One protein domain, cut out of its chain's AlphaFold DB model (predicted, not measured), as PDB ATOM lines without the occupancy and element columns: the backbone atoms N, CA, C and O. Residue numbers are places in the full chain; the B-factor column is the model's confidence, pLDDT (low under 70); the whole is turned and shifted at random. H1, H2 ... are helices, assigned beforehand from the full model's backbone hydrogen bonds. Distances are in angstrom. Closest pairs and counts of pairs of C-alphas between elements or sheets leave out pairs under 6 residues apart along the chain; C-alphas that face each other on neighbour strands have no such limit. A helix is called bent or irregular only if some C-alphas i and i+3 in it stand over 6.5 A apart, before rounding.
ATOM      1  N   LEU A 179      37.966  20.505  41.194       98.56
ATOM      2  CA  LEU A 179      37.250  20.712  42.454       98.56
ATOM      3  C   LEU A 179      38.187  20.919  43.660       98.56
ATOM      4  O   LEU A 179      37.846  21.658  44.578       98.56
ATOM      5  N   LEU A 180      39.365  20.291  43.656       98.56
ATOM      6  CA  LEU A 180      40.317  20.318  44.773       98.56
ATOM      7  C   LEU A 180      41.345  21.455  44.674       98.56
ATOM      8  O   LEU A 180      42.101  21.687  45.615       98.56
ATOM      9  N   VAL A 181      41.398  22.178  43.553       97.88
ATOM     10  CA  VAL A 181      42.347  23.278  43.351       97.88
ATOM     11  C   VAL A 181      41.642  24.608  43.546       97.88
ATOM     12  O   VAL A 181      40.791  24.952  42.741       97.88
ATOM     13  N   LEU A 182      42.019  25.396  44.559       97.50
ATOM     14  CA  LEU A 182      41.407  26.710  44.815       97.50
ATOM     15  C   LEU A 182      41.442  27.624  43.571       97.50
ATOM     16  O   LEU A 182      42.515  27.761  42.971       97.50
ATOM     17  N   PRO A 183      40.317  28.279  43.203       98.19
ATOM     18  CA  PRO A 183      39.032  28.386  43.930       98.19
ATOM     19  C   PRO A 183      37.980  27.290  43.602       98.19
ATOM     20  O   PRO A 183      36.779  27.498  43.745       98.19
ATOM     21  N   GLY A 184      38.418  26.113  43.172       98.12
ATOM     22  CA  GLY A 184      37.635  24.960  42.712       98.12
ATOM     23  C   GLY A 184      36.449  24.506  43.562       98.12
ATOM     24  O   GLY A 184      35.430  24.159  42.966       98.12
ATOM     25  N   PRO A 185      36.486  24.558  44.908       98.62
ATOM     26  CA  PRO A 185      35.326  24.202  45.726       98.62
ATOM     27  C   PRO A 185      34.057  25.012  45.409       98.62
ATOM     28  O   PRO A 185      32.951  24.507  45.595       98.62
ATOM     29  N   LEU A 186      34.185  26.220  44.839       98.56
ATOM     30  CA  LEU A 186      33.041  27.004  44.350       98.56
ATOM     31  C   LEU A 186      32.245  26.289  43.246       98.56
ATOM     32  O   LEU A 186      31.083  26.606  43.016       98.56
ATOM     33  N   LEU A 187      32.825  25.297  42.568       98.50
ATOM     34  CA  LEU A 187      32.134  24.518  41.538       98.50
ATOM     35  C   LEU A 187      31.006  23.648  42.107       98.50
ATOM     36  O   LEU A 187      30.106  23.275  41.356       98.50
ATOM     37  N   LEU A 188      30.981  23.399  43.423       98.38
ATOM     38  CA  LEU A 188      29.847  22.750  44.094       98.38
ATOM     39  C   LEU A 188      28.560  23.570  44.005       98.38
ATOM     40  O   LEU A 188      27.477  22.996  44.080       98.38
ATOM     41  N   LEU A 189      28.648  24.882  43.760       98.12
ATOM     42  CA  LEU A 189      27.475  25.731  43.533       98.12
ATOM     43  C   LEU A 189      26.665  25.303  42.296       98.12
ATOM     44  O   LEU A 189      25.488  25.637  42.186       98.12
ATOM     45  N   ALA A 190      27.239  24.493  41.396       97.06
ATOM     46  CA  ALA A 190      26.491  23.844  40.319       97.06
ATOM     47  C   ALA A 190      25.332  22.969  40.847       97.06
ATOM     48  O   ALA A 190      24.312  22.831  40.170       97.06
ATOM     49  N   LEU A 191      25.436  22.433  42.073       96.88
ATOM     50  CA  LEU A 191      24.380  21.642  42.716       96.88
ATOM     51  C   LEU A 191      23.101  22.441  42.977       96.88
ATOM     52  O   LEU A 191      22.021  21.853  42.989       96.88
ATOM     53  N   TRP A 192      23.166  23.773  43.087       96.56
ATOM     54  CA  TRP A 192      21.952  24.601  43.150       96.56
ATOM     55  C   TRP A 192      21.066  24.444  41.914       96.56
ATOM     56  O   TRP A 192      19.866  24.709  41.964       96.56
ATOM     57  N   ARG A 193      21.635  23.961  40.807       94.12
ATOM     58  CA  ARG A 193      20.926  23.651  39.569       94.12
ATOM     59  C   ARG A 193      21.046  22.176  39.204       94.12
ATOM     60  O   ARG A 193      21.187  21.853  38.030       94.12
ATOM     61  N   PHE A 194      20.928  21.274  40.184       93.69
ATOM     62  CA  PHE A 194      21.004  19.817  39.984       93.69
ATOM     63  C   PHE A 194      19.959  19.246  39.007       93.69
ATOM     64  O   PHE A 194      20.110  18.128  38.526       93.69
ATOM     65  N   ARG A 195      18.876  19.972  38.706       93.62
ATOM     66  CA  ARG A 195      17.912  19.559  37.669       93.62
ATOM     67  C   ARG A 195      18.391  19.866  36.250       93.62
ATOM     68  O   ARG A 195      17.821  19.344  35.297       93.62
ATOM     69  N   ASP A 196      19.402  20.719  36.100       93.88
ATOM     70  CA  ASP A 196      20.022  21.025  34.818       93.88
ATOM     71  C   ASP A 196      21.166  20.042  34.548       93.88
ATOM     72  O   ASP A 196      22.103  19.867  35.329       93.88
ATOM     73  N   ARG A 197      21.079  19.389  33.397       95.88
ATOM     74  CA  ARG A 197      22.077  18.451  32.896       95.88
ATOM     75  C   ARG A 197      23.429  19.114  32.636       95.88
ATOM     76  O   ARG A 197      24.455  18.462  32.826       95.88
ATOM     77  N   ASP A 198      23.449  20.380  32.220       97.19
ATOM     78  CA  ASP A 198      24.703  21.111  32.015       97.19
ATOM     79  C   ASP A 198      25.439  21.316  33.363       97.19
ATOM     80  O   ASP A 198      26.671  21.283  33.401       97.19
ATOM     81  N   SER A 199      24.711  21.430  34.484       97.44
ATOM     82  CA  SER A 199      25.299  21.474  35.835       97.44
ATOM     83  C   SER A 199      25.967  20.161  36.220       97.44
ATOM     84  O   SER A 199      27.061  20.173  36.783       97.44
ATOM     85  N   TRP A 200      25.351  19.026  35.876       98.19
ATOM     86  CA  TRP A 200      25.975  17.717  36.068       98.19
ATOM     87  C   TRP A 200      27.224  17.551  35.217       98.19
ATOM     88  O   TRP A 200      28.211  17.016  35.709       98.19
ATOM     89  N   LEU A 201      27.224  18.041  33.973       98.56
ATOM     90  CA  LEU A 201      28.423  18.004  33.137       98.56
ATOM     91  C   LEU A 201      29.571  18.772  33.803       98.56
ATOM     92  O   LEU A 201      30.679  18.246  33.889       98.56
ATOM     93  N   LEU A 202      29.299  19.980  34.309       98.62
ATOM     94  CA  LEU A 202      30.291  20.795  35.011       98.62
ATOM     95  C   LEU A 202      30.807  20.108  36.280       98.62
ATOM     96  O   LEU A 202      32.019  20.043  36.488       98.62
ATOM     97  N   LEU A 203      29.900  19.599  37.117       98.50
ATOM     98  CA  LEU A 203      30.245  18.969  38.389       98.50
ATOM     99  C   LEU A 203      31.032  17.672  38.183       98.50
ATOM    100  O   LEU A 203      32.082  17.478  38.784       98.50
ATOM    101  N   LEU A 204      30.569  16.795  37.293       98.56
ATOM    102  CA  LEU A 204      31.278  15.555  36.992       98.56
ATOM    103  C   LEU A 204      32.663  15.858  36.415       98.56
ATOM    104  O   LEU A 204      33.646  15.275  36.859       98.56
ATOM    105  N   ALA A 205      32.778  16.810  35.485       98.69
ATOM    106  CA  ALA A 205      34.071  17.199  34.927       98.69
ATOM    107  C   ALA A 205      35.014  17.840  35.959       98.69
ATOM    108  O   ALA A 205      36.230  17.729  35.799       98.69
ATOM    109  N   SER A 206      34.486  18.496  37.002       98.50
ATOM    110  CA  SER A 206      35.305  19.099  38.063       98.50
ATOM    111  C   SER A 206      35.823  18.079  39.074       98.50
ATOM    112  O   SER A 206      36.865  18.304  39.688       98.50
ATOM    113  N   MET A 207      35.128  16.949  39.219       98.38
ATOM    114  CA  MET A 207      35.524  15.830  40.077       98.38
ATOM    115  C   MET A 207      36.526  14.881  39.408       98.38
ATOM    116  O   MET A 207      37.172  14.095  40.096       98.38
ATOM    117  N   MET A 208      36.654  14.926  38.080       97.81
ATOM    118  CA  MET A 208      37.556  14.043  37.336       97.81
ATOM    119  C   MET A 208      38.986  14.598  37.254       97.81
ATOM    120  O   MET A 208      39.175  15.815  37.170       97.81
ATOM    121  N   PRO A 209      40.011  13.721  37.225       97.19
ATOM    122  CA  PRO A 209      41.390  14.145  37.033       97.19
ATOM    123  C   PRO A 209      41.600  14.696  35.616       97.19
ATOM    124  O   PRO A 209      41.299  14.039  34.618       97.19
ATOM    125  N   GLN A 210      42.171  15.893  35.527       96.44
ATOM    126  CA  GLN A 210      42.552  16.556  34.281       96.44
ATOM    127  C   GLN A 210      44.059  16.747  34.233       96.44
ATOM    128  O   GLN A 210      44.703  16.976  35.254       96.44
ATOM    129  N   ARG A 211      44.638  16.647  33.041       93.25
ATOM    130  CA  ARG A 211      46.072  16.827  32.836       93.25
ATOM    131  C   ARG A 211      46.396  18.242  32.404       93.25
ATOM    132  O   ARG A 211      47.340  18.832  32.916       93.25
ATOM    133  N   TRP A 212      45.635  18.790  31.461       95.50
ATOM    134  CA  TRP A 212      45.929  20.111  30.907       95.50
ATOM    135  C   TRP A 212      44.669  20.839  30.422       95.50
ATOM    136  O   TRP A 212      43.563  20.321  30.522       95.50
ATOM    137  N   PHE A 213      44.826  22.038  29.855       96.88
ATOM    138  CA  PHE A 213      43.713  22.915  29.488       96.88
ATOM    139  C   PHE A 213      42.779  22.293  28.449       96.88
ATOM    140  O   PHE A 213      41.579  22.550  28.458       96.88
ATOM    141  N   PHE A 214      43.329  21.472  27.551       96.81
ATOM    142  CA  PHE A 214      42.584  20.819  26.475       96.81
ATOM    143  C   PHE A 214      41.528  19.825  26.974       96.81
ATOM    144  O   PHE A 214      40.562  19.547  26.257       96.81
ATOM    145  N   ASP A 215      41.684  19.310  28.197       97.00
ATOM    146  CA  ASP A 215      40.763  18.342  28.794       97.00
ATOM    147  C   ASP A 215      39.416  18.990  29.123       97.00
ATOM    148  O   ASP A 215      38.367  18.353  29.034       97.00
ATOM    149  N   SER A 216      39.422  20.292  29.413       97.88
ATOM    150  CA  SER A 216      38.220  21.050  29.754       97.88
ATOM    151  C   SER A 216      37.365  21.432  28.538       97.88
ATOM    152  O   SER A 216      36.297  22.018  28.713       97.88
ATOM    153  N   PHE A 217      37.782  21.115  27.304       98.62
ATOM    154  CA  PHE A 217      37.048  21.512  26.093       98.62
ATOM    155  C   PHE A 217      35.610  20.964  26.049       98.62
ATOM    156  O   PHE A 217      34.716  21.633  25.534       98.62
ATOM    157  N   ILE A 218      35.348  19.805  26.663       98.50
ATOM    158  CA  ILE A 218      33.992  19.234  26.763       98.50
ATOM    159  C   ILE A 218      32.984  20.180  27.438       98.50
ATOM    160  O   ILE A 218      31.784  20.079  27.188       98.50
ATOM    161  N   LEU A 219      33.449  21.137  28.251       98.75
ATOM    162  CA  LEU A 219      32.588  22.119  28.907       98.75
ATOM    163  C   LEU A 219      31.958  23.109  27.922       98.75
ATOM    164  O   LEU A 219      30.935  23.705  28.243       98.75
ATOM    165  N   TRP A 220      32.476  23.234  26.696       98.44
ATOM    166  CA  TRP A 220      31.838  24.043  25.649       98.44
ATOM    167  C   TRP A 220      30.548  23.431  25.096       98.44
ATOM    168  O   TRP A 220      29.879  24.048  24.268       98.44
ATOM    169  N   LEU A 221      30.133  22.270  25.604       98.06
ATOM    170  CA  LEU A 221      28.760  21.804  25.456       98.06
ATOM    171  C   LEU A 221      27.766  22.659  26.263       98.06
ATOM    172  O   LEU A 221      26.605  22.709  25.870       98.06
ATOM    173  N   ILE A 222      28.187  23.343  27.338       97.94
ATOM    174  CA  ILE A 222      27.344  24.159  28.239       97.94
ATOM    175  C   ILE A 222      26.823  25.452  27.579       97.94
ATOM    176  O   ILE A 222      25.603  25.649  27.562       97.94
ATOM    177  N   PRO A 223      27.660  26.363  27.038       97.25
ATOM    178  CA  PRO A 223      27.184  27.601  26.420       97.25
ATOM    179  C   PRO A 223      26.334  27.307  25.172       97.25
ATOM    180  O   PRO A 223      26.734  26.547  24.289       97.25
ATOM    181  N   LYS A 224      25.144  27.908  25.076       94.75
ATOM    182  CA  LYS A 224      24.199  27.690  23.961       94.75
ATOM    183  C   LYS A 224      23.973  28.949  23.122       94.75
ATOM    184  O   LYS A 224      23.650  28.834  21.939       94.75
ATOM    185  N   SER A 225      24.114  30.140  23.711       95.44
ATOM    186  CA  SER A 225      23.898  31.413  23.008       95.44
ATOM    187  C   SER A 225      25.193  31.994  22.436       95.44
ATOM    188  O   SER A 225      26.285  31.728  22.934       95.44
ATOM    189  N   ARG A 226      25.083  32.850  21.409       96.94
ATOM    190  CA  ARG A 226      26.244  33.550  20.826       96.94
ATOM    191  C   ARG A 226      27.026  34.337  21.882       96.94
ATOM    192  O   ARG A 226      28.249  34.308  21.867       96.94
ATOM    193  N   ARG A 227      26.326  35.013  22.802       96.69
ATOM    194  CA  ARG A 227      26.946  35.803  23.878       96.69
ATOM    195  C   ARG A 227      27.717  34.912  24.850       96.69
ATOM    196  O   ARG A 227      28.877  35.186  25.124       96.69
ATOM    197  N   GLU A 228      27.093  33.826  25.303       97.44
ATOM    198  CA  GLU A 228      27.716  32.835  26.190       97.44
ATOM    199  C   GLU A 228      28.977  32.215  25.565       97.44
ATOM    200  O   GLU A 228      30.001  32.077  26.235       97.44
ATOM    201  N   LEU A 229      28.913  31.879  24.272       98.25
ATOM    202  CA  LEU A 229      30.019  31.275  23.529       98.25
ATOM    203  C   LEU A 229      31.192  32.236  23.349       98.25
ATOM    204  O   LEU A 229      32.322  31.864  23.650       98.25
ATOM    205  N   VAL A 230      30.935  33.465  22.891       98.38
ATOM    206  CA  VAL A 230      31.989  34.476  22.714       98.38
ATOM    207  C   VAL A 230      32.631  34.821  24.054       98.38
ATOM    208  O   VAL A 230      33.853  34.867  24.140       98.38
ATOM    209  N   LEU A 231      31.823  35.006  25.103       98.25
ATOM    210  CA  LEU A 231      32.320  35.343  26.432       98.25
ATOM    211  C   LEU A 231      33.225  34.242  26.990       98.25
ATOM    212  O   LEU A 231      34.350  34.522  27.390       98.25
ATOM    213  N   THR A 232      32.767  32.989  27.000       98.50
ATOM    214  CA  THR A 232      33.574  31.891  27.559       98.50
ATOM    215  C   THR A 232      34.775  31.552  26.700       98.50
ATOM    216  O   THR A 232      35.845  31.312  27.253       98.50
ATOM    217  N   ALA A 233      34.651  31.584  25.370       98.44
ATOM    218  CA  ALA A 233      35.804  31.439  24.487       98.44
ATOM    219  C   ALA A 233      36.844  32.532  24.776       98.44
ATOM    220  O   ALA A 233      38.001  32.200  25.019       98.44
ATOM    221  N   GLY A 234      36.429  33.802  24.853       98.50
ATOM    222  CA  GLY A 234      37.304  34.929  25.183       98.50
ATOM    223  C   GLY A 234      37.984  34.783  26.546       98.50
ATOM    224  O   GLY A 234      39.205  34.869  26.628       98.50
ATOM    225  N   LEU A 235      37.225  34.474  27.601       98.62
ATOM    226  CA  LEU A 235      37.779  34.257  28.943       98.62
ATOM    227  C   LEU A 235      38.774  33.093  28.972       98.62
ATOM    228  O   LEU A 235      39.826  33.209  29.594       98.62
ATOM    229  N   SER A 236      38.511  32.008  28.239       98.62
ATOM    230  CA  SER A 236      39.411  30.849  28.220       98.62
ATOM    231  C   SER A 236      40.814  31.163  27.696       98.62
ATOM    232  O   SER A 236      41.770  30.502  28.099       98.62
ATOM    233  N   TRP A 237      40.970  32.197  26.862       98.50
ATOM    234  CA  TRP A 237      42.285  32.648  26.405       98.50
ATOM    235  C   TRP A 237      43.139  33.244  27.521       98.50
ATOM    236  O   TRP A 237      44.357  33.223  27.389       98.50
ATOM    237  N   GLY A 238      42.563  33.680  28.645       98.19
ATOM    238  CA  GLY A 238      43.349  34.099  29.809       98.19
ATOM    239  C   GLY A 238      44.270  32.988  30.328       98.19
ATOM    240  O   GLY A 238      45.423  33.253  30.665       98.19
ATOM    241  N   ALA A 239      43.825  31.727  30.279       97.00
ATOM    242  CA  ALA A 239      44.668  30.569  30.584       97.00
ATOM    243  C   ALA A 239      45.810  30.386  29.566       97.00
ATOM    244  O   ALA A 239      46.941  30.076  29.946       97.00
ATOM    245  N   GLY A 240      45.526  30.609  28.280       95.31
ATOM    246  CA  GLY A 240      46.516  30.510  27.207       95.31
ATOM    247  C   GLY A 240      47.564  31.611  27.244       95.31
ATOM    248  O   GLY A 240      48.755  31.315  27.196       95.31
ATOM    249  N   ILE A 241      47.127  32.858  27.421       97.19
ATOM    250  CA  ILE A 241      48.000  34.020  27.599       97.19
ATOM    251  C   ILE A 241      48.890  33.803  28.817       97.19
ATOM    252  O   ILE A 241      50.106  33.919  28.704       97.19
ATOM    253  N   TRP A 242      48.318  33.403  29.957       97.00
ATOM    254  CA  TRP A 242      49.118  33.082  31.136       97.00
ATOM    255  C   TRP A 242      50.199  32.040  30.817       97.00
ATOM    256  O   TRP A 242      51.367  32.261  31.138       97.00
ATOM    257  N   ARG A 243      49.841  30.952  30.125       95.06
ATOM    258  CA  ARG A 243      50.785  29.891  29.755       95.06
ATOM    259  C   ARG A 243      51.861  30.338  28.764       95.06
ATOM    260  O   ARG A 243      52.965  29.798  28.825       95.06
ATOM    261  N   TRP A 244      51.590  31.281  27.867       93.62
ATOM    262  CA  TRP A 244      52.623  31.809  26.968       93.62
ATOM    263  C   TRP A 244      53.743  32.514  27.727       93.62
ATOM    264  O   TRP A 244      54.906  32.343  27.377       93.62
ATOM    265  N   TYR A 245      53.400  33.234  28.793       95.31
ATOM    266  CA  TYR A 245      54.375  33.976  29.594       95.31
ATOM    267  C   TYR A 245      54.909  33.197  30.801       95.31
ATOM    268  O   TYR A 245      55.916  33.590  31.379       95.31
ATOM    269  N   HIS A 246      54.266  32.089  31.185       94.38
ATOM    270  CA  HIS A 246      54.633  31.325  32.375       94.38
ATOM    271  C   HIS A 246      54.723  29.833  32.076       94.38
ATOM    272  O   HIS A 246      53.777  29.207  31.593       94.38
ATOM    273  N   VAL A 247      55.857  29.230  32.427       93.25
ATOM    274  CA  VAL A 247      55.998  27.773  32.438       93.25
ATOM    275  C   VAL A 247      55.423  27.252  33.760       93.25
ATOM    276  O   VAL A 247      55.897  27.650  34.822       93.25
ATOM    277  N   PRO A 248      54.391  26.391  33.746       92.44
ATOM    278  CA  PRO A 248      53.822  25.865  34.978       92.44
ATOM    279  C   PRO A 248      54.836  24.978  35.704       92.44
ATOM    280  O   PRO A 248      55.323  24.001  35.143       92.44
ATOM    281  N   HIS A 249      55.089  25.272  36.978       91.81
ATOM    282  CA  HIS A 249      55.942  24.442  37.836       91.81
ATOM    283  C   HIS A 249      55.204  23.231  38.436       91.81
ATOM    284  O   HIS A 249      55.836  22.332  38.981       91.81
ATOM    285  N   SER A 250      53.867  23.201  38.366       95.25
ATOM    286  CA  SER A 250      53.050  22.099  38.884       95.25
ATOM    287  C   SER A 250      51.691  21.995  38.191       95.25
ATOM    288  O   SER A 250      51.166  22.975  37.652       95.25
ATOM    289  N   PHE A 251      51.072  20.814  38.271       95.25
ATOM    290  CA  PHE A 251      49.704  20.597  37.787       95.25
ATOM    291  C   PHE A 251      48.658  21.346  38.617       95.25
ATOM    292  O   PHE A 251      47.622  21.734  38.090       95.25
ATOM    293  N   THR A 252      48.942  21.653  39.883       95.94
ATOM    294  CA  THR A 252      48.084  22.529  40.692       95.94
ATOM    295  C   THR A 252      48.053  23.953  40.136       95.94
ATOM    296  O   THR A 252      46.993  24.573  40.108       95.94
ATOM    297  N   ALA A 253      49.187  24.478  39.648       96.56
ATOM    298  CA  ALA A 253      49.218  25.787  38.996       96.56
ATOM    299  C   ALA A 253      48.364  25.774  37.721       96.56
ATOM    300  O   ALA A 253      47.465  26.596  37.575       96.56
ATOM    301  N   VAL A 254      48.575  24.779  36.858       97.31
ATOM    302  CA  VAL A 254      47.729  24.505  35.687       97.31
ATOM    303  C   VAL A 254      46.242  24.462  36.058       97.31
ATOM    304  O   VAL A 254      45.416  25.135  35.432       97.31
ATOM    305  N   GLY A 255      45.901  23.713  37.107       97.75
ATOM    306  CA  GLY A 255      44.534  23.551  37.571       97.75
ATOM    307  C   GLY A 255      43.907  24.855  38.030       97.75
ATOM    308  O   GLY A 255      42.769  25.131  37.671       97.75
ATOM    309  N   ARG A 256      44.658  25.712  38.727       98.12
ATOM    310  CA  ARG A 256      44.168  27.015  39.196       98.12
ATOM    311  C   ARG A 256      43.748  27.906  38.032       98.12
ATOM    312  O   ARG A 256      42.643  28.443  38.042       98.12
ATOM    313  N   TRP A 257      44.587  28.018  37.004       98.25
ATOM    314  CA  TRP A 257      44.274  28.828  35.821       98.25
ATOM    315  C   TRP A 257      43.155  28.211  34.982       98.25
ATOM    316  O   TRP A 257      42.302  28.933  34.470       98.25
ATOM    317  N   THR A 258      43.086  26.880  34.919       98.38
ATOM    318  CA  THR A 258      41.954  26.176  34.301       98.38
ATOM    319  C   THR A 258      40.651  26.470  35.049       98.38
ATOM    320  O   THR A 258      39.639  26.798  34.437       98.38
ATOM    321  N   VAL A 259      40.657  26.420  36.381       98.69
ATOM    322  CA  VAL A 259      39.467  26.705  37.187       98.69
ATOM    323  C   VAL A 259      39.002  28.146  36.977       98.69
ATOM    324  O   VAL A 259      37.830  28.366  36.680       98.69
ATOM    325  N   ILE A 260      39.917  29.116  37.071       98.69
ATOM    326  CA  ILE A 260      39.596  30.547  36.979       98.69
ATOM    327  C   ILE A 260      39.070  30.929  35.592       98.69
ATOM    328  O   ILE A 260      38.063  31.624  35.501       98.69
ATOM    329  N   PHE A 261      39.727  30.484  34.517       98.69
ATOM    330  CA  PHE A 261      39.423  30.952  33.158       98.69
ATOM    331  C   PHE A 261      38.526  30.011  32.354       98.69
ATOM    332  O   PHE A 261      38.040  30.401  31.294       98.69
ATOM    333  N   VAL A 262      38.289  28.789  32.835       98.56
ATOM    334  CA  VAL A 262      37.444  27.810  32.143       98.56
ATOM    335  C   VAL A 262      36.261  27.382  32.998       98.56
ATOM    336  O   VAL A 262      35.124  27.604  32.594       98.56
ATOM    337  N   PHE A 263      36.475  26.819  34.186       98.75
ATOM    338  CA  PHE A 263      35.362  26.267  34.971       98.75
ATOM    339  C   PHE A 263      34.447  27.329  35.592       98.75
ATOM    340  O   PHE A 263      33.226  27.211  35.488       98.75
ATOM    341  N   LEU A 264      35.005  28.360  36.231       98.75
ATOM    342  CA  LEU A 264      34.206  29.414  36.863       98.75
ATOM    343  C   LEU A 264      33.343  30.193  35.855       98.75
ATOM    344  O   LEU A 264      32.179  30.441  36.165       98.75
ATOM    345  N   PRO A 265      33.815  30.521  34.636       98.62
ATOM    346  CA  PRO A 265      32.952  31.098  33.608       98.62
ATOM    347  C   PRO A 265      31.765  30.205  33.230       98.62
ATOM    348  O   PRO A 265      30.659  30.711  33.032       98.62
ATOM    349  N   MET A 266      31.957  28.882  33.178       98.50
ATOM    350  CA  MET A 266      30.863  27.938  32.912       98.50
ATOM    351  C   MET A 266      29.862  27.904  34.067       98.50
ATOM    352  O   MET A 266      28.655  27.926  33.826       98.50
ATOM    353  N   LEU A 267      30.346  27.929  35.313       98.44
ATOM    354  CA  LEU A 267      29.495  28.085  36.494       98.44
ATOM    355  C   LEU A 267      28.698  29.394  36.432       98.44
ATOM    356  O   LEU A 267      27.495  29.386  36.670       98.44
ATOM    357  N   GLY A 268      29.340  30.505  36.062       97.81
ATOM    358  CA  GLY A 268      28.687  31.805  35.901       97.81
ATOM    359  C   GLY A 268      27.549  31.759  34.882       97.81
ATOM    360  O   GLY A 268      26.435  32.177  35.195       97.81
ATOM    361  N   ILE A 269      27.778  31.174  33.696       96.81
ATOM    362  CA  ILE A 269      26.706  30.937  32.709       96.81
ATOM    363  C   ILE A 269      25.560  30.159  33.339       96.81
ATOM    364  O   ILE A 269      24.400  30.554  33.201       96.81
ATOM    365  N   LEU A 270      25.882  29.054  34.017       95.88
ATOM    366  CA  LEU A 270      24.872  28.225  34.650       95.88
ATOM    367  C   LEU A 270      24.089  29.010  35.682       95.88
ATOM    368  O   LEU A 270      22.889  28.828  35.713       95.88
ATOM    369  N   MET A 271      24.696  29.888  36.476       95.12
ATOM    370  CA  MET A 271      23.985  30.675  37.488       95.12
ATOM    371  C   MET A 271      23.149  31.818  36.898       95.12
ATOM    372  O   MET A 271      22.086  32.122  37.439       95.12
ATOM    373  N   TRP A 272      23.569  32.417  35.780       92.12
ATOM    374  CA  TRP A 272      22.842  33.524  35.141       92.12
ATOM    375  C   TRP A 272      21.736  33.094  34.182       92.12
ATOM    376  O   TRP A 272      20.802  33.861  33.942       92.12
ATOM    377  N   ARG A 273      21.807  31.887  33.614       88.69
ATOM    378  CA  ARG A 273      20.779  31.410  32.681       88.69
ATOM    379  C   ARG A 273      19.423  31.378  33.391       88.69
ATOM    380  O   ARG A 273      19.318  30.840  34.486       88.69
TER     381      ARG A 273
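This is residues 179 to 273 of the 280 residues of an uncharacterized protein of Acidobacteria bacterium (UniProt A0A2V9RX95). This is a five-helix bundle in which neighbours along the chain run in opposite ways: the bent helix H5 has H1 on one side of it and H4 on the other, and H2 and H3 make a second layer behind this row. Residues 244 to 250, the end of H4 and the link to H5, stick out at one end. The printed part has 95 residues with five named helices, H1 to H5 in chain order, and no named strand: all helix. It is compact, with a radius of gyration of the C-alphas of 12.7 A and spans of 39 by 28 by 18 A.

Begin at H1, residues 184 to 193, and H2, residues 197 to 207: this hairpin touches, closest at the C-alphas of Ala 190 and Ser 199, 5.2 A apart, at a shallow tilt of 23 degrees, opposite ways. H2 forms another hairpin with H3, residues 213 to 221, where the closest C-alphas, of Leu 202 and Leu 219, are 6.7 A apart. H4, residues 226 to 245, is close to H3 but not clearly touching, with the closest C-alphas, of Trp 220 and Leu 229, 7.8 A apart. Last comes H5, residues 251 to 272, the hub, touching four other helices; by its hydrogen bonds it was assigned as one helix, but it is bent, with C-alphas 261 and 264 6.6 A apart, and its arms H5a, residues 251 to 261, and H5b, residues 264 to 272, stand at a shallow tilt of 32 degrees. H4, with residues 235 to 242 alone, touches H5a in a hairpin, closest at the C-alphas of Ser 236 and Phe 261, 4.9 A apart. H5b touches H1, where the closest C-alphas, of Ala 190 and Leu 267, are 6.5 A apart. H1 and H4 are apart. Every O i to N i+4 pair is within hydrogen-bond range in H2, H5a and H5b; H4 has 13 of 16, H1 0 of 6 but 7 of 7 O i to N i+3 pairs, and H3 0 of 5 but 5 of 6.

Find C-alpha 184 at (37.635, 24.960, 42.712); from there H1 runs 17.1 A to residue 193. H2 and H3 each measure 15.5 A, and H3 is irregular, with C-alphas 215 and 218 7.1 A apart. H4 runs 29.5 A to C-alpha 245 at (54.375, 33.976, 29.594). H5a measures 15.3 A, and H5b 12.2 A, ending with C-alpha 272 at (22.842, 33.524, 35.141).

The two C-alphas farthest apart, of Arg 195 and Tyr 245, are 40.0 A apart. The printed part has no cut, and the four links between helices are tight. Mean pLDDT of the printed part is 97.0, and no printed residue is under 70.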